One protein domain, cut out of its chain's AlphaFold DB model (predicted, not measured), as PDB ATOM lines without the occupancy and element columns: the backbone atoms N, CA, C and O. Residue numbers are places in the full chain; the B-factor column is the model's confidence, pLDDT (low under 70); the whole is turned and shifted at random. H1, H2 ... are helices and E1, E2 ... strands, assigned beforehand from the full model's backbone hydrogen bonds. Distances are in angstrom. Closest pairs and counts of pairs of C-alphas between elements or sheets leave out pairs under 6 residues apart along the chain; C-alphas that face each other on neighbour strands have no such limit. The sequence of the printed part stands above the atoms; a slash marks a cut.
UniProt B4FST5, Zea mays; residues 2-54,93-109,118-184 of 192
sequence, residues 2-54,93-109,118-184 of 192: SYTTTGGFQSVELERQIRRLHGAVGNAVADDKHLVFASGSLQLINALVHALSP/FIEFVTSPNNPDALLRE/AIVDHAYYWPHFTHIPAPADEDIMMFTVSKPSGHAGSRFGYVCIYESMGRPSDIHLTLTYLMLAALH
ATOM      1  N   SER A   2      73.729 125.309  61.407       78.25
ATOM      2  CA  SER A   2      74.888 125.365  60.497       78.25
ATOM      3  C   SER A   2      75.988 124.397  60.937       78.25
ATOM      4  O   SER A   2      76.170 124.190  62.134       78.25
ATOM      5  N   TYR A   3      76.741 123.860  59.976       73.06
ATOM      6  CA  TYR A   3      77.976 123.103  60.217       73.06
ATOM      7  C   TYR A   3      79.204 124.006  60.417       73.06
ATOM      8  O   TYR A   3      80.287 123.522  60.733       73.06
ATOM      9  N   THR A   4      79.045 125.316  60.222       73.44
ATOM     10  CA  THR A   4      80.117 126.309  60.310       73.44
ATOM     11  C   THR A   4      79.745 127.452  61.250       73.44
ATOM     12  O   THR A   4      78.572 127.773  61.462       73.44
ATOM     13  N   THR A   5      80.778 128.072  61.804       73.00
ATOM     14  CA  THR A   5      80.757 129.243  62.681       73.00
ATOM     15  C   THR A   5      81.435 130.430  61.984       73.00
ATOM     16  O   THR A   5      81.980 130.295  60.887       73.00
ATOM     17  N   THR A   6      81.452 131.595  62.633       69.06
ATOM     18  CA  THR A   6      82.132 132.805  62.140       69.06
ATOM     19  C   THR A   6      83.644 132.638  61.935       69.06
ATOM     20  O   THR A   6      84.217 133.392  61.157       69.06
ATOM     21  N   GLY A   7      84.278 131.649  62.578       61.53
ATOM     22  CA  GLY A   7      85.705 131.315  62.435       61.53
ATOM     23  C   GLY A   7      85.970 130.004  61.691       61.53
ATOM     24  O   GLY A   7      86.991 129.363  61.917       61.53
ATOM     25  N   GLY A   8      85.034 129.538  60.858       74.38
ATOM     26  CA  GLY A   8      85.113 128.210  60.247       74.38
ATOM     27  C   GLY A   8      84.531 127.150  61.178       74.38
ATOM     28  O   GLY A   8      83.370 127.247  61.565       74.38
ATOM     29  N   PHE A   9      85.298 126.130  61.552       73.25
ATOM     30  CA  PHE A   9      84.784 124.993  62.336       73.25
ATOM     31  C   PHE A   9      84.999 125.120  63.850       73.25
ATOM     32  O   PHE A   9      84.555 124.260  64.609       73.25
ATOM     33  N   GLN A  10      85.657 126.190  64.294       81.88
ATOM     34  CA  GLN A  10      85.967 126.439  65.698       81.88
ATOM     35  C   GLN A  10      85.394 127.775  66.163       81.88
ATOM     36  O   GLN A  10      85.334 128.750  65.417       81.88
ATOM     37  N   SER A  11      84.963 127.813  67.423       89.06
ATOM     38  CA  SER A  11      84.422 129.024  68.032       89.06
ATOM     39  C   SER A  11      85.543 130.007  68.372       89.06
ATOM     40  O   SER A  11      86.316 129.767  69.297       89.06
ATOM     41  N   VAL A  12      85.559 131.148  67.676       90.81
ATOM     42  CA  VAL A  12      86.478 132.274  67.937       90.81
ATOM     43  C   VAL A  12      86.356 132.772  69.378       90.81
ATOM     44  O   VAL A  12      87.345 133.118  70.019       90.81
ATOM     45  N   GLU A  13      85.137 132.785  69.922       94.06
ATOM     46  CA  GLU A  13      84.911 133.234  71.294       94.06
ATOM     47  C   GLU A  13      85.483 132.239  72.308       94.06
ATOM     48  O   GLU A  13      86.088 132.651  73.292       94.06
ATOM     49  N   LEU A  14      85.352 130.934  72.053       93.69
ATOM     50  CA  LEU A  14      85.941 129.917  72.922       93.69
ATOM     51  C   LEU A  14      87.469 129.992  72.908       93.69
ATOM     52  O   LEU A  14      88.084 129.954  73.969       93.69
ATOM     53  N   GLU A  15      88.073 130.156  71.731       93.94
ATOM     54  CA  GLU A  15      89.518 130.351  71.595       93.94
ATOM     55  C   GLU A  15      89.991 131.562  72.408       93.94
ATOM     56  O   GLU A  15      90.903 131.459  73.230       93.94
ATOM     57  N   ARG A  16      89.299 132.697  72.261       94.94
ATOM     58  CA  ARG A  16      89.568 133.922  73.018       94.94
ATOM     59  C   ARG A  16      89.494 133.698  74.529       94.94
ATOM     60  O   ARG A  16      90.330 134.229  75.261       94.94
ATOM     61  N   GLN A  17      88.516 132.928  75.010       96.62
ATOM     62  CA  GLN A  17      88.401 132.606  76.436       96.62
ATOM     63  C   GLN A  17      89.503 131.659  76.915       96.62
ATOM     64  O   GLN A  17      90.013 131.856  78.014       96.62
ATOM     65  N   ILE A  18      89.911 130.677  76.109       96.31
ATOM     66  CA  ILE A  18      91.019 129.774  76.452       96.31
ATOM     67  C   ILE A  18      92.327 130.562  76.587       96.31
ATOM     68  O   ILE A  18      93.035 130.408  77.580       96.31
ATOM     69  N   ARG A  19      92.617 131.475  75.652       96.88
ATOM     70  CA  ARG A  19      93.796 132.357  75.730       96.88
ATOM     71  C   ARG A  19      93.772 133.222  76.991       96.88
ATOM     72  O   ARG A  19      94.740 133.260  77.742       96.88
ATOM     73  N   ARG A  20      92.626 133.849  77.284       97.62
ATOM     74  CA  ARG A  20      92.429 134.630  78.520       97.62
ATOM     75  C   ARG A  20      92.610 133.795  79.780       97.62
ATOM     76  O   ARG A  20      93.181 134.292  80.743       97.62
ATOM     77  N   LEU A  21      92.129 132.553  79.778       96.75
ATOM     78  CA  LEU A  21      92.292 131.630  80.894       96.75
ATOM     79  C   LEU A  21      93.776 131.344  81.146       96.75
ATOM     80  O   LEU A  21      94.224 131.494  82.279       96.75
ATOM     81  N   HIS A  22      94.541 131.002  80.110       97.75
ATOM     82  CA  HIS A  22      95.982 130.775  80.245       97.75
ATOM     83  C   HIS A  22      96.738 132.027  80.685       97.75
ATOM     84  O   HIS A  22      97.572 131.938  81.582       97.75
ATOM     85  N   GLY A  23      96.394 133.198  80.140       97.00
ATOM     86  CA  GLY A  23      96.979 134.469  80.569       97.00
ATOM     87  C   GLY A  23      96.666 134.817  82.029       97.00
ATOM     88  O   GLY A  23      97.529 135.316  82.740       97.00
ATOM     89  N   ALA A  24      95.453 134.518  82.504       97.12
ATOM     90  CA  ALA A  24      95.054 134.766  83.889       97.12
ATOM     91  C   ALA A  24      95.689 133.783  84.884       97.12
ATOM     92  O   ALA A  24      96.032 134.173  85.996       97.12
ATOM     93  N   VAL A  25      95.829 132.510  84.501       97.31
ATOM     94  CA  VAL A  25      96.458 131.476  85.338       97.31
ATOM     95  C   VAL A  25      97.987 131.572  85.291       97.31
ATOM     96  O   VAL A  25      98.649 131.207  86.259       97.31
ATOM     97  N   GLY A  26      98.551 132.058  84.184       97.69
ATOM     98  CA  GLY A  26      99.993 132.128  83.956       97.69
ATOM     99  C   GLY A  26     100.640 130.763  83.704       97.69
ATOM    100  O   GLY A  26     101.836 130.613  83.931       97.69
ATOM    101  N   ASN A  27      99.870 129.757  83.274       97.75
ATOM    102  CA  ASN A  27     100.366 128.389  83.081       97.75
ATOM    103  C   ASN A  27     100.793 128.058  81.647       97.75
ATOM    104  O   ASN A  27     101.434 127.033  81.465       97.75
ATOM    105  N   ALA A  28     100.466 128.863  80.635       97.19
ATOM    106  CA  ALA A  28     100.899 128.593  79.262       97.19
ATOM    107  C   ALA A  28     100.979 129.861  78.406       97.19
ATOM    108  O   ALA A  28     100.164 130.774  78.558       97.19
ATOM    109  N   VAL A  29     101.922 129.876  77.467       95.75
ATOM    110  CA  VAL A  29     102.013 130.847  76.378       95.75
ATOM    111  C   VAL A  29     101.128 130.354  75.239       95.75
ATOM    112  O   VAL A  29     101.448 129.401  74.536       95.75
ATOM    113  N   ALA A  30      99.960 130.973  75.086       92.69
ATOM    114  CA  ALA A  30      99.028 130.608  74.025       92.69
ATOM    115  C   ALA A  30      99.095 131.567  72.830       92.69
ATOM    116  O   ALA A  30      98.847 131.133  71.712       92.69
ATOM    117  N   ASP A  31      99.380 132.855  73.054       89.44
ATOM    118  CA  ASP A  31      99.091 133.961  72.121       89.44
ATOM    119  C   ASP A  31      99.763 133.860  70.743       89.44
ATOM    120  O   ASP A  31      99.190 134.326  69.762       89.44
ATOM    121  N   ASP A  32     100.916 133.207  70.646       87.94
ATOM    122  CA  ASP A  32     101.673 132.973  69.409       87.94
ATOM    123  C   ASP A  32     101.429 131.579  68.795       87.94
ATOM    124  O   ASP A  32     102.128 131.162  67.869       87.94
ATOM    125  N   LYS A  33     100.447 130.837  69.320       88.38
ATOM    126  CA  LYS A  33     100.166 129.447  68.948       88.38
ATOM    127  C   LYS A  33      98.778 129.285  68.339       88.38
ATOM    128  O   LYS A  33      97.814 129.941  68.748       88.38
ATOM    129  N   HIS A  34      98.651 128.354  67.395       88.56
ATOM    130  CA  HIS A  34      97.358 127.925  66.851       88.56
ATOM    131  C   HIS A  34      96.668 126.980  67.822       88.56
ATOM    132  O   HIS A  34      97.291 126.037  68.314       88.56
ATOM    133  N   LEU A  35      95.378 127.207  68.067       91.12
ATOM    134  CA  LEU A  35      94.565 126.320  68.888       91.12
ATOM    135  C   LEU A  35      93.768 125.375  67.994       91.12
ATOM    136  O   LEU A  35      93.114 125.802  67.050       91.12
ATOM    137  N   VAL A  36      93.792 124.080  68.313       89.94
ATOM    138  CA  VAL A  36      92.939 123.087  67.652       89.94
ATOM    139  C   VAL A  36      92.086 122.362  68.677       89.94
ATOM    140  O   VAL A  36      92.606 121.798  69.639       89.94
ATOM    141  N   PHE A  37      90.770 122.367  68.466       91.50
ATOM    142  CA  PHE A  37      89.801 121.707  69.341       91.50
ATOM    143  C   PHE A  37      89.521 120.273  68.907       91.50
ATOM    144  O   PHE A  37      89.503 119.961  67.716       91.50
ATOM    145  N   ALA A  38      89.230 119.420  69.883       88.56
ATOM    146  CA  ALA A  38      88.869 118.032  69.649       88.56
ATOM    147  C   ALA A  38      87.885 117.503  70.696       88.56
ATOM    148  O   ALA A  38      87.750 118.044  71.801       88.56
ATOM    149  N   SER A  39      87.271 116.367  70.363       89.38
ATOM    150  CA  SER A  39      86.427 115.549  71.235       89.38
ATOM    151  C   SER A  39      87.264 114.769  72.273       89.38
ATOM    152  O   SER A  39      87.251 113.538  72.377       89.38
ATOM    153  N   GLY A  40      88.054 115.510  73.052       86.06
ATOM    154  CA  GLY A  40      88.889 115.019  74.140       86.06
ATOM    155  C   GLY A  40      90.308 114.649  73.709       86.06
ATOM    156  O   GLY A  40      90.630 114.540  72.527       86.06
ATOM    157  N   SER A  41      91.171 114.427  74.704       84.81
ATOM    158  CA  SER A  41      92.613 114.226  74.499       84.81
ATOM    159  C   SER A  41      92.954 113.025  73.616       84.81
ATOM    160  O   SER A  41      93.930 113.072  72.884       84.81
ATOM    161  N   LEU A  42      92.143 111.961  73.624       85.50
ATOM    162  CA  LEU A  42      92.424 110.769  72.816       85.50
ATOM    163  C   LEU A  42      92.380 111.060  71.308       85.50
ATOM    164  O   LEU A  42      93.195 110.538  70.552       85.50
ATOM    165  N   GLN A  43      91.457 111.922  70.874       84.31
ATOM    166  CA  GLN A  43      91.384 112.325  69.474       84.31
ATOM    167  C   GLN A  43      92.599 113.182  69.085       84.31
ATOM    168  O   GLN A  43      93.151 112.987  68.004       84.31
ATOM    169  N   LEU A  44      93.054 114.072  69.979       86.50
ATOM    170  CA  LEU A  44      94.276 114.865  69.780       86.50
ATOM    171  C   LEU A  44      95.513 113.981  69.673       86.50
ATOM    172  O   LEU A  44      96.277 114.145  68.731       86.50
ATOM    173  N   ILE A  45      95.677 113.018  70.582       85.56
ATOM    174  CA  ILE A  45      96.802 112.073  70.580       85.56
ATOM    175  C   ILE A  45      96.900 111.370  69.222       85.56
ATOM    176  O   ILE A  45      97.947 111.415  68.580       85.56
ATOM    177  N   ASN A  46      95.800 110.783  68.744       83.69
ATOM    178  CA  ASN A  46      95.798 110.060  67.471       83.69
ATOM    179  C   ASN A  46      96.104 110.978  66.281       83.69
ATOM    180  O   ASN A  46      96.862 110.606  65.387       83.69
ATOM    181  N   ALA A  47      95.525 112.179  66.268       82.50
ATOM    182  CA  ALA A  47      95.724 113.121  65.180       82.50
ATOM    183  C   ALA A  47      97.149 113.692  65.154       82.50
ATOM    184  O   ALA A  47      97.722 113.839  64.079       82.50
ATOM    185  N   LEU A  48      97.744 113.959  66.319       83.06
ATOM    186  CA  LEU A  48      99.123 114.431  66.441       83.06
ATOM    187  C   LEU A  48     100.123 113.357  66.016       83.06
ATOM    188  O   LEU A  48     101.039 113.665  65.261       83.06
ATOM    189  N   VAL A  49      99.924 112.095  66.417       82.06
ATOM    190  CA  VAL A  49     100.769 110.984  65.940       82.06
ATOM    191  C   VAL A  49     100.722 110.893  64.421       82.06
ATOM    192  O   VAL A  49     101.767 110.794  63.781       82.06
ATOM    193  N   HIS A  50      99.527 110.984  63.836       78.31
ATOM    194  CA  HIS A  50      99.376 110.956  62.387       78.31
ATOM    195  C   HIS A  50     100.062 112.151  61.710       78.31
ATOM    196  O   HIS A  50     100.818 111.962  60.765       78.31
ATOM    197  N   ALA A  51      99.842 113.369  62.210       78.12
ATOM    198  CA  ALA A  51     100.388 114.592  61.623       78.12
ATOM    199  C   ALA A  51     101.919 114.707  61.749       78.12
ATOM    200  O   ALA A  51     102.554 115.361  60.925       78.12
ATOM    201  N   LEU A  52     102.513 114.095  62.778       77.81
ATOM    202  CA  LEU A  52     103.958 114.117  63.027       77.81
ATOM    203  C   LEU A  52     104.700 112.921  62.420       77.81
ATOM    204  O   LEU A  52     105.933 112.932  62.364       77.81
ATOM    205  N   SER A  53     103.979 111.894  61.968       75.62
ATOM    206  CA  SER A  53     104.580 110.758  61.269       75.62
ATOM    207  C   SER A  53     105.082 111.191  59.883       75.62
ATOM    208  O   SER A  53     104.448 112.022  59.229       75.62
ATOM    209  N   PRO A  54     106.230 110.674  59.413       64.06
ATOM    210  CA  PRO A  54     106.771 111.024  58.102       64.06
ATOM    211  C   PRO A  54     105.774 110.653  56.996       64.06
ATOM    212  O   PRO A  54     105.393 109.497  56.863       64.06
ATOM    213  N   PHE A  93     111.415 109.868  66.225       78.94
ATOM    214  CA  PHE A  93     110.568 109.664  67.402       78.94
ATOM    215  C   PHE A  93     109.563 110.799  67.599       78.94
ATOM    216  O   PHE A  93     109.868 111.969  67.346       78.94
ATOM    217  N   ILE A  94     108.392 110.426  68.115       84.06
ATOM    218  CA  ILE A  94     107.416 111.331  68.718       84.06
ATOM    219  C   ILE A  94     107.403 111.007  70.212       84.06
ATOM    220  O   ILE A  94     107.098 109.877  70.598       84.06
ATOM    221  N   GLU A  95     107.784 111.971  71.041       89.44
ATOM    222  CA  GLU A  95     107.818 111.822  72.492       89.44
ATOM    223  C   GLU A  95     106.520 112.345  73.102       89.44
ATOM    224  O   GLU A  95     106.131 113.484  72.858       89.44
ATOM    225  N   PHE A  96     105.868 111.529  73.928       91.50
ATOM    226  CA  PHE A  96     104.798 111.993  74.805       91.50
ATOM    227  C   PHE A  96     105.377 112.306  76.178       91.50
ATOM    228  O   PHE A  96     105.932 111.424  76.836       91.50
ATOM    229  N   VAL A  97     105.206 113.547  76.618       93.75
ATOM    230  CA  VAL A  97     105.659 114.025  77.924       93.75
ATOM    231  C   VAL A  97     104.431 114.430  78.715       93.75
ATOM    232  O   VAL A  97     103.674 115.276  78.269       93.75
ATOM    233  N   THR A  98     104.197 113.847  79.885       95.19
ATOM    234  CA  THR A  98     103.102 114.282  80.765       95.19
ATOM    235  C   THR A  98     103.688 115.151  81.868       95.19
ATOM    236  O   THR A  98     104.563 114.691  82.599       95.19
ATOM    237  N   SER A  99     103.237 116.400  81.986       96.31
ATOM    238  CA  SER A  99     103.799 117.365  82.936       96.31
ATOM    239  C   SER A  99     102.693 118.258  83.512       96.31
ATOM    240  O   SER A  99     102.153 119.103  82.798       96.31
ATOM    241  N   PRO A 100     102.301 118.091  84.789       97.25
ATOM    242  CA  PRO A 100     102.739 117.085  85.754       97.25
ATOM    243  C   PRO A 100     102.429 115.657  85.314       97.25
ATOM    244  O   PRO A 100     101.359 115.384  84.770       97.25
ATOM    245  N   ASN A 101     103.350 114.744  85.597       95.25
ATOM    246  CA  ASN A 101     103.239 113.346  85.225       95.25
ATOM    247  C   ASN A 101     102.194 112.596  86.059       95.25
ATOM    248  O   ASN A 101     101.937 112.893  87.223       95.25
ATOM    249  N   ASN A 102     101.602 111.573  85.451       90.50
ATOM    250  CA  ASN A 102     100.706 110.636  86.112       90.50
ATOM    251  C   ASN A 102     101.427 109.277  86.200       90.50
ATOM    252  O   ASN A 102     101.736 108.721  85.147       90.50
ATOM    253  N   PRO A 103     101.706 108.717  87.396       93.06
ATOM    254  CA  PRO A 103     101.034 109.003  88.671       93.06
ATOM    255  C   PRO A 103     101.792 109.881  89.681       93.06
ATOM    256  O   PRO A 103     101.222 110.200  90.718       93.06
ATOM    257  N   ASP A 104     103.056 110.242  89.447       94.25
ATOM    258  CA  ASP A 104     103.920 110.839  90.487       94.25
ATOM    259  C   ASP A 104     103.772 112.361  90.687       94.25
ATOM    260  O   ASP A 104     104.394 112.913  91.593       94.25
ATOM    261  N   ALA A 105     102.956 113.033  89.869       92.94
ATOM    262  CA  ALA A 105     102.708 114.476  89.888       92.94
ATOM    263  C   ALA A 105     103.962 115.355  89.702       92.94
ATOM    264  O   ALA A 105     103.919 116.560  89.955       92.94
ATOM    265  N   LEU A 106     105.076 114.786  89.234       95.81
ATOM    266  CA  LEU A 106     106.303 115.542  88.998       95.81
ATOM    267  C   LEU A 106     106.241 116.274  87.660       95.81
ATOM    268  O   LEU A 106     105.757 115.732  86.668       95.81
ATOM    269  N   LEU A 107     106.782 117.490  87.616       96.19
ATOM    270  CA  LEU A 107     107.012 118.188  86.353       96.19
ATOM    271  C   LEU A 107     108.069 117.429  85.541       96.19
ATOM    272  O   LEU A 107     109.085 116.986  86.081       96.19
ATOM    273  N   ARG A 108     107.794 117.241  84.252       94.31
ATOM    274  CA  ARG A 108     108.657 116.542  83.297       94.31
ATOM    275  C   ARG A 108     108.961 117.447  82.116       94.31
ATOM    276  O   ARG A 108     108.124 118.250  81.716       94.31
ATOM    277  N   GLU A 109     110.136 117.238  81.549       91.56
ATOM    278  CA  GLU A 109     110.596 117.859  80.312       91.56
ATOM    279  C   GLU A 109     110.909 116.751  79.292       91.56
ATOM    280  O   GLU A 109     111.202 115.621  79.709       91.56
ATOM    281  N   ALA A 118     108.157 116.595  70.371       88.19
ATOM    282  CA  ALA A 118     107.605 116.385  71.704       88.19
ATOM    283  C   ALA A 118     106.169 116.915  71.771       88.19
ATOM    284  O   ALA A 118     105.902 118.049  71.384       88.19
ATOM    285  N   ILE A 119     105.254 116.082  72.265       91.81
ATOM    286  CA  ILE A 119     103.884 116.452  72.617       91.81
ATOM    287  C   ILE A 119     103.822 116.488  74.139       91.81
ATOM    288  O   ILE A 119     103.938 115.442  74.786       91.81
ATOM    289  N   VAL A 120     103.623 117.675  74.707       95.06
ATOM    290  CA  VAL A 120     103.561 117.846  76.159       95.06
ATOM    291  C   VAL A 120     102.106 117.907  76.617       95.06
ATOM    292  O   VAL A 120     101.356 118.815  76.273       95.06
ATOM    293  N   ASP A 121     101.677 116.891  77.361       96.44
ATOM    294  CA  ASP A 121     100.357 116.784  77.975       96.44
ATOM    295  C   ASP A 121     100.332 117.508  79.327       96.44
ATOM    296  O   ASP A 121     100.868 117.035  80.335       96.44
ATOM    297  N   HIS A 122      99.642 118.644  79.328       97.25
ATOM    298  CA  HIS A 122      99.405 119.520  80.464       97.25
ATOM    299  C   HIS A 122      97.993 119.360  81.044       97.25
ATOM    300  O   HIS A 122      97.436 120.290  81.637       97.25
ATOM    301  N   ALA A 123      97.392 118.169  80.944       96.38
ATOM    302  CA  ALA A 123      96.105 117.868  81.573       96.38
ATOM    303  C   ALA A 123      96.057 118.257  83.062       96.38
ATOM    304  O   ALA A 123      95.010 118.691  83.542       96.38
ATOM    305  N   TYR A 124      97.179 118.140  83.778       96.94
ATOM    306  CA  TYR A 124      97.295 118.483  85.196       96.94
ATOM    307  C   TYR A 124      98.079 119.780  85.461       96.94
ATOM    308  O   TYR A 124      98.334 120.083  86.620       96.94
ATOM    309  N   TYR A 125      98.466 120.573  84.453       97.62
ATOM    310  CA  TYR A 125      99.260 121.795  84.673       97.62
ATOM    311  C   TYR A 125      98.385 122.987  85.073       97.62
ATOM    312  O   TYR A 125      98.264 123.993  84.377       97.62
ATOM    313  N   TRP A 126      97.716 122.833  86.211       97.69
ATOM    314  CA  TRP A 126      96.806 123.810  86.796       97.69
ATOM    315  C   TRP A 126      97.127 123.978  88.286       97.69
ATOM    316  O   TRP A 126      97.530 122.997  88.919       97.69
ATOM    317  N   PRO A 127      96.865 125.158  88.885       96.38
ATOM    318  CA  PRO A 127      97.157 125.428  90.298       96.38
ATOM    319  C   PRO A 127      96.542 124.435  91.297       96.38
ATOM    320  O   PRO A 127      97.018 124.304  92.418       96.38
ATOM    321  N   HIS A 128      95.483 123.720  90.901       93.00
ATOM    322  CA  HIS A 128      94.852 122.678  91.717       93.00
ATOM    323  C   HIS A 128      95.705 121.412  91.889       93.00
ATOM    324  O   HIS A 128      95.470 120.655  92.828       93.00
ATOM    325  N   PHE A 129      96.650 121.154  90.984       95.00
ATOM    326  CA  PHE A 129      97.437 119.917  90.957       95.00
ATOM    327  C   PHE A 129      98.926 120.156  91.188       95.00
ATOM    328  O   PHE A 129      99.607 119.273  91.701       95.00
ATOM    329  N   THR A 130      99.441 121.323  90.801       96.19
ATOM    330  CA  THR A 130     100.859 121.643  90.941       96.19
ATOM    331  C   THR A 130     101.083 123.142  91.105       96.19
ATOM    332  O   THR A 130     100.263 123.964  90.694       96.19
ATOM    333  N   HIS A 131     102.232 123.494  91.675       95.62
ATOM    334  CA  HIS A 131     102.766 124.847  91.591       95.62
ATOM    335  C   HIS A 131     103.100 125.183  90.128       95.62
ATOM    336  O   HIS A 131     103.606 124.328  89.404       95.62
ATOM    337  N   ILE A 132     102.847 126.426  89.707       97.62
ATOM    338  CA  ILE A 132     103.154 126.917  88.356       97.62
ATOM    339  C   ILE A 132     104.465 127.717  88.417       97.62
ATOM    340  O   ILE A 132     104.429 128.904  88.741       97.62
ATOM    341  N   PRO A 133     105.637 127.093  88.176       96.19
ATOM    342  CA  PRO A 133     106.921 127.792  88.238       96.19
ATOM    343  C   PRO A 133     107.124 128.792  87.097       96.19
ATOM    344  O   PRO A 133     107.781 129.809  87.297       96.19
ATOM    345  N   ALA A 134     106.582 128.496  85.916       96.56
ATOM    346  CA  ALA A 134     106.640 129.342  84.731       96.56
ATOM    347  C   ALA A 134     105.520 128.954  83.747       96.56
ATOM    348  O   ALA A 134     105.033 127.819  83.802       96.56
ATOM    349  N   PRO A 135     105.113 129.846  82.832       97.12
ATOM    350  CA  PRO A 135     104.246 129.467  81.723       97.12
ATOM    351  C   PRO A 135     104.908 128.383  80.857       97.12
ATOM    352  O   PRO A 135     106.082 128.507  80.519       97.12
ATOM    353  N   ALA A 136     104.153 127.343  80.501       95.81
ATOM    354  CA  ALA A 136     104.545 126.361  79.491       95.81
ATOM    355  C   ALA A 136     104.671 127.040  78.113       95.81
ATOM    356  O   ALA A 136     103.842 127.890  77.777       95.81
ATOM    357  N   ASP A 137     105.699 126.701  77.341       94.75
ATOM    358  CA  ASP A 137     106.013 127.335  76.047       94.75
ATOM    359  C   ASP A 137     106.608 126.335  75.041       94.75
ATOM    360  O   ASP A 137     107.501 126.635  74.251       94.75
ATOM    361  N   GLU A 138     106.142 125.093  75.095       92.38
ATOM    362  CA  GLU A 138     106.563 124.047  74.176       92.38
ATOM    363  C   GLU A 138     105.874 124.175  72.809       92.38
ATOM    364  O   GLU A 138     104.775 124.722  72.675       92.38
ATOM    365  N   ASP A 139     106.509 123.609  71.775       89.56
ATOM    366  CA  ASP A 139     106.006 123.654  70.396       89.56
ATOM    367  C   ASP A 139     104.614 123.026  70.250       89.56
ATOM    368  O   ASP A 139     103.822 123.472  69.422       89.56
ATOM    369  N   ILE A 140     104.319 121.971  71.018       91.56
ATOM    370  CA  ILE A 140     103.033 121.267  71.006       91.56
ATOM    371  C   ILE A 140     102.610 120.988  72.448       91.56
ATOM    372  O   ILE A 140     103.107 120.060  73.090       91.56
ATOM    373  N   MET A 141     101.635 121.758  72.928       94.81
ATOM    374  CA  MET A 141     101.066 121.628  74.271       94.81
ATOM    375  C   MET A 141      99.617 121.160  74.200       94.81
ATOM    376  O   MET A 141      98.789 121.786  73.542       94.81
ATOM    377  N   MET A 142      99.280 120.082  74.900       95.31
ATOM    378  CA  MET A 142      97.930 119.528  74.949       95.31
ATOM    379  C   MET A 142      97.268 119.793  76.298       95.31
ATOM    380  O   MET A 142      97.863 119.602  77.354       95.31
ATOM    381  N   PHE A 143      95.988 120.154  76.261       96.75
ATOM    382  CA  PHE A 143      95.177 120.421  77.441       96.75
ATOM    383  C   PHE A 143      93.816 119.725  77.357       96.75
ATOM    384  O   PHE A 143      93.275 119.417  76.291       96.75
ATOM    385  N   THR A 144      93.206 119.520  78.521       94.88
ATOM    386  CA  THR A 144      91.805 119.113  78.639       94.88
ATOM    387  C   THR A 144      91.121 119.896  79.743       94.88
ATOM    388  O   THR A 144      91.719 120.193  80.773       94.88
ATOM    389  N   VAL A 145      89.827 120.167  79.569       92.50
ATOM    390  CA  VAL A 145      88.996 120.737  80.639       92.50
ATOM    391  C   VAL A 145      88.580 119.691  81.675       92.50
ATOM    392  O   VAL A 145      88.197 120.043  82.784       92.50
ATOM    393  N   SER A 146      88.703 118.397  81.352       92.50
ATOM    394  CA  SER A 146      88.227 117.291  82.196       92.50
ATOM    395  C   SER A 146      88.793 117.328  83.617       92.50
ATOM    396  O   SER A 146      88.101 116.959  84.559       92.50
ATOM    397  N   LYS A 147      90.062 117.727  83.757       93.44
ATOM    398  CA  LYS A 147      90.786 117.739  85.031       93.44
ATOM    399  C   LYS A 147      90.530 119.011  85.845       93.44
ATOM    400  O   LYS A 147      90.087 118.860  86.978       93.44
ATOM    401  N   PRO A 148      90.733 120.236  85.317       92.25
ATOM    402  CA  PRO A 148      90.524 121.447  86.108       92.25
ATOM    403  C   PRO A 148      89.049 121.738  86.424       92.25
ATOM    404  O   PRO A 148      88.767 122.270  87.489       92.25
ATOM    405  N   SER A 149      88.099 121.399  85.539       91.94
ATOM    406  CA  SER A 149      86.678 121.734  85.744       91.94
ATOM    407  C   SER A 149      85.793 120.547  86.131       91.94
ATOM    408  O   SER A 149      84.599 120.732  86.358       91.94
ATOM    409  N   GLY A 150      86.325 119.320  86.125       92.69
ATOM    410  CA  GLY A 150      85.557 118.094  86.370       92.69
ATOM    411  C   GLY A 150      84.637 117.654  85.218       92.69
ATOM    412  O   GLY A 150      83.976 116.621  85.319       92.69
ATOM    413  N   HIS A 151      84.603 118.375  84.093       94.06
ATOM    414  CA  HIS A 151      83.698 118.098  82.969       94.06
ATOM    415  C   HIS A 151      84.231 117.010  82.020       94.06
ATOM    416  O   HIS A 151      84.331 117.197  80.806       94.06
ATOM    417  N   ALA A 152      84.574 115.837  82.555       90.69
ATOM    418  CA  ALA A 152      85.091 114.725  81.753       90.69
ATOM    419  C   ALA A 152      84.091 114.237  80.687       90.69
ATOM    420  O   ALA A 152      84.511 113.811  79.606       90.69
ATOM    421  N   GLY A 153      82.785 114.334  80.970       91.19
ATOM    422  CA  GLY A 153      81.698 113.947  80.065       91.19
ATOM    423  C   GLY A 153      81.536 114.855  78.844       91.19
ATOM    424  O   GLY A 153      81.041 114.394  77.824       91.19
ATOM    425  N   SER A 154      82.022 116.102  78.894       91.62
ATOM    426  CA  SER A 154      81.978 117.025  77.747       91.62
ATOM    427  C   SER A 154      82.916 116.618  76.617       91.62
ATOM    428  O   SER A 154      82.800 117.155  75.522       91.62
ATOM    429  N   ARG A 155      83.858 115.701  76.892       92.12
ATOM    430  CA  ARG A 155      84.858 115.229  75.928       92.12
ATOM    431  C   ARG A 155      85.529 116.400  75.213       92.12
ATOM    432  O   ARG A 155      85.573 116.426  74.001       92.12
ATOM    433  N   PHE A 156      86.037 117.387  75.951       94.06
ATOM    434  CA  PHE A 156      86.673 118.554  75.339       94.06
ATOM    435  C   PHE A 156      88.163 118.623  75.682       94.06
ATOM    436  O   PHE A 156      88.580 118.508  76.844       94.06
ATOM    437  N   GLY A 157      88.972 118.771  74.640       94.62
ATOM    438  CA  GLY A 157      90.411 118.975  74.717       94.62
ATOM    439  C   GLY A 157      90.866 119.897  73.597       94.62
ATOM    440  O   GLY A 157      90.178 120.037  72.584       94.62
ATOM    441  N   TYR A 158      92.017 120.523  73.793       95.25
ATOM    442  CA  TYR A 158      92.629 121.380  72.789       95.25
ATOM    443  C   TYR A 158      94.147 121.237  72.803       95.25
ATOM    444  O   TYR A 158      94.731 120.807  73.799       95.25
ATOM    445  N   VAL A 159      94.773 121.574  71.683       94.00
ATOM    446  CA  VAL A 159      96.230 121.647  71.544       94.00
ATOM    447  C   VAL A 159      96.623 123.054  71.107       94.00
ATOM    448  O   VAL A 159      95.938 123.636  70.269       94.00
ATOM    449  N   CYS A 160      97.701 123.581  71.679       92.94
ATOM    450  CA  CYS A 160      98.369 124.809  71.266       92.94
ATOM    451  C   CYS A 160      99.637 124.425  70.497       92.94
ATOM    452  O   CYS A 160     100.446 123.653  71.015       92.94
ATOM    453  N   ILE A 161      99.798 124.929  69.273       89.19
ATOM    454  CA  ILE A 161     100.909 124.572  68.381       89.19
ATOM    455  C   ILE A 161     101.656 125.829  67.945       89.19
ATOM    456  O   ILE A 161     101.040 126.740  67.388       89.19
ATOM    457  N   TYR A 162     102.968 125.872  68.181       82.31
ATOM    458  CA  TYR A 162     103.819 127.001  67.812       82.31
ATOM    459  C   TYR A 162     103.914 127.183  66.293       82.31
ATOM    460  O   TYR A 162     104.052 126.223  65.526       82.31
ATOM    461  N   GLU A 163     103.869 128.441  65.855       59.78
ATOM    462  CA  GLU A 163     104.026 128.830  64.459       59.78
ATOM    463  C   GLU A 163     105.438 129.379  64.196       59.78
ATOM    464  O   GLU A 163     105.696 130.569  64.333       59.78
ATOM    465  N   SER A 164     106.364 128.529  63.741       45.00
ATOM    466  CA  SER A 164     107.600 128.993  63.090       45.00
ATOM    467  C   SER A 164     107.541 128.750  61.588       45.00
ATOM    468  O   SER A 164     107.602 127.601  61.149       45.00
ATOM    469  N   MET A 165     107.489 129.829  60.800       37.47
ATOM    470  CA  MET A 165     107.675 129.856  59.340       37.47
ATOM    471  C   MET A 165     108.640 128.756  58.844       37.47
ATOM    472  O   MET A 165     109.842 128.829  59.083       37.47
ATOM    473  N   GLY A 166     108.124 127.736  58.143       38.88
ATOM    474  CA  GLY A 166     108.951 126.770  57.394       38.88
ATOM    475  C   GLY A 166     108.507 125.299  57.408       38.88
ATOM    476  O   GLY A 166     108.775 124.585  56.450       38.88
ATOM    477  N   ARG A 167     107.804 124.837  58.448       46.53
ATOM    478  CA  ARG A 167     107.108 123.532  58.516       46.53
ATOM    479  C   ARG A 167     105.628 123.522  58.997       46.53
ATOM    480  O   ARG A 167     105.035 122.451  58.875       46.53
ATOM    481  N   PRO A 168     104.973 124.594  59.516       46.34
ATOM    482  CA  PRO A 168     103.730 124.437  60.294       46.34
ATOM    483  C   PRO A 168     102.436 124.410  59.480       46.34
ATOM    484  O   PRO A 168     101.409 124.001  60.020       46.34
ATOM    485  N   SER A 169     102.451 124.823  58.205       50.56
ATOM    486  CA  SER A 169     101.227 124.831  57.392       50.56
ATOM    487  C   SER A 169     100.593 123.441  57.334       50.56
ATOM    488  O   SER A 169      99.377 123.322  57.410       50.56
ATOM    489  N   ASP A 170     101.398 122.379  57.309       59.50
ATOM    490  CA  ASP A 170     100.883 121.024  57.138       59.50
ATOM    491  C   ASP A 170     100.280 120.434  58.418       59.50
ATOM    492  O   ASP A 170      99.245 119.781  58.327       59.50
ATOM    493  N   ILE A 171     100.832 120.684  59.611       66.31
ATOM    494  CA  ILE A 171     100.313 120.076  60.853       66.31
ATOM    495  C   ILE A 171      98.945 120.657  61.213       66.31
ATOM    496  O   ILE A 171      98.000 119.898  61.414       66.31
ATOM    497  N   HIS A 172      98.801 121.984  61.250       65.69
ATOM    498  CA  HIS A 172      97.522 122.615  61.593       65.69
ATOM    499  C   HIS A 172      96.415 122.249  60.589       65.69
ATOM    500  O   HIS A 172      95.301 121.891  60.985       65.69
ATOM    501  N   LEU A 173      96.723 122.269  59.285       64.69
ATOM    502  CA  LEU A 173      95.787 121.852  58.236       64.69
ATOM    503  C   LEU A 173      95.440 120.360  58.339       64.69
ATOM    504  O   LEU A 173      94.268 120.004  58.218       64.69
ATOM    505  N   THR A 174      96.422 119.496  58.609       67.00
ATOM    506  CA  THR A 174      96.207 118.048  58.761       67.00
ATOM    507  C   THR A 174      95.356 117.750  59.985       67.00
ATOM    508  O   THR A 174      94.397 116.992  59.888       67.00
ATOM    509  N   LEU A 175      95.629 118.391  61.123       69.94
ATOM    510  CA  LEU A 175      94.815 118.248  62.328       69.94
ATOM    511  C   LEU A 175      93.391 118.737  62.087       69.94
ATOM    512  O   LEU A 175      92.448 118.010  62.380       69.94
ATOM    513  N   THR A 176      93.215 119.914  61.485       67.94
ATOM    514  CA  THR A 176      91.881 120.439  61.158       67.94
ATOM    515  C   THR A 176      91.118 119.466  60.256       67.94
ATOM    516  O   THR A 176      89.955 119.161  60.518       67.94
ATOM    517  N   TYR A 177      91.780 118.904  59.242       68.56
ATOM    518  CA  TYR A 177      91.186 117.920  58.342       68.56
ATOM    519  C   TYR A 177      90.829 116.603  59.048       68.56
ATOM    520  O   TYR A 177      89.713 116.116  58.890       68.56
ATOM    521  N   LEU A 178      91.726 116.040  59.865       68.50
ATOM    522  CA  LEU A 178      91.470 114.806  60.619       68.50
ATOM    523  C   LEU A 178      90.322 114.973  61.621       68.50
ATOM    524  O   LEU A 178      89.490 114.076  61.766       68.50
ATOM    525  N   MET A 179      90.247 116.130  62.283       72.44
ATOM    526  CA  MET A 179      89.158 116.454  63.207       72.44
ATOM    527  C   MET A 179      87.817 116.558  62.472       72.44
ATOM    528  O   MET A 179      86.805 116.065  62.972       72.44
ATOM    529  N   LEU A 180      87.808 117.123  61.260       67.00
ATOM    530  CA  LEU A 180      86.619 117.178  60.407       67.00
ATOM    531  C   LEU A 180      86.225 115.812  59.855       67.00
ATOM    532  O   LEU A 180      85.042 115.476  59.842       67.00
ATOM    533  N   ALA A 181      87.182 115.003  59.411       63.28
ATOM    534  CA  ALA A 181      86.904 113.684  58.859       63.28
ATOM    535  C   ALA A 181      86.294 112.748  59.918       63.28
ATOM    536  O   ALA A 181      85.356 112.011  59.624       63.28
ATOM    537  N   ALA A 182      86.731 112.851  61.178       59.41
ATOM    538  CA  ALA A 182      86.122 112.128  62.293       59.41
ATOM    539  C   ALA A 182      84.643 112.501  62.536       59.41
ATOM    540  O   ALA A 182      83.870 111.649  62.969       59.41
ATOM    541  N   LEU A 183      84.224 113.734  62.219       54.97
ATOM    542  CA  LEU A 183      82.814 114.148  62.283       54.97
ATOM    543  C   LEU A 183      81.970 113.556  61.140       54.97
ATOM    544  O   LEU A 183      80.772 113.354  61.318       54.97
ATOM    545  N   HIS A 184      82.577 113.247  59.988       51.16
ATOM    546  CA  HIS A 184      81.883 112.674  58.825       51.16
ATOM    547  C   HIS A 184      81.807 111.139  58.850       51.16
ATOM    548  O   HIS A 184      80.972 110.561  58.159       51.16
TER     549      HIS A 184
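Overview. This is residues 2 to 54, 93 to 109 and 118 to 184 of the 192 residues of a protein of Zea mays (UniProt B4FST5). A strongly twisted sheet of five strands runs through the domain, with H2 and H3 packed over one face and H1 crossing the opposite face at the E1 side. H3 runs along the edge strand E1, while H2 reaches strands across the width of the sheet. The printed part has 137 residues, with three named helices and five named strands in the order H1 E1 H2 E2 E3 E4 E5 H3. The sheet is mixed, in the order E1 E5 E4 E3 E2, and the class is mixed, helices and strands. The whole is compact, with a radius of gyration of the C-alphas of 14.5 A and spans of 40 by 34 by 28 A.

Arrangement. H1, residues 12 to 25, is on the sheet of E1, residues 33 to 38, E2, 94 to 98, E3, 118 to 121, E4, 140 to 144, and E5, 157 to 162. Its height over the sheet is 10.8 A, and it runs across the strands, at 67 degrees to E1 on the local plane. The closest C-alphas of H1 and E1 are those of Glu 15 and Leu 35, 7.0 A apart. E1 and E5 are antiparallel at 156 degrees, with N 36 and O 159 2.9 A apart, within hydrogen-bond range. H2, residues 41 to 52, is on the face opposite H1; its closest C-alphas to E5 are Ser 41 and Gly 157, 5.2 A. E2 and E3 are parallel, with N 119 and O 95 at 2.8 A, and E3 and E4 are parallel, with N 142 and O 120 at 2.8 A. The hairpin E4 and E5 is antiparallel, with N 143 and O 158 at 2.8 A. H3, residues 168 to 184, is on the same face as H2, at a height over the sheet of 9.7 A, and runs along the strands, at 13 degrees to E1 on the local plane. H2 and H3 touch, closest at the C-alphas of Ala 51 and Ile 171, 5.5 A, at a steep tilt of 47 degrees, opposite ways. H1 is apart from both H2 and H3. In H1 and H2 every O i to N i+4 pair is within hydrogen-bond range; in H3, 11 of 13 are.

Along the chain. H1 begins at C-alpha 12, (86.478, 132.274, 67.937), and is 20.1 A long. E1 and H2 are 16.1 A each, E2 13.1 A, E3 9.6 A, E4 13.7 A and E5 17.1 A. H3, 24.9 A, ends at C-alpha 184, (81.883, 112.674, 58.825).

Size, cuts and confidence. The C-alphas of Ser 2 and Asp 104, the two farthest apart, are 44.2 A apart. Residues 55 to 92 and 110 to 117 are not printed; the gaps are 10.1 A from C-alpha 54 to 93 and 9.2 A from C-alpha 109 to 118. The links E3 to E4 and E4 to E5 are long. Mean pLDDT of the printed part is 85.2; it is under 70 in residues 6 to 7, 54, 163 to 178 and 180 to 184.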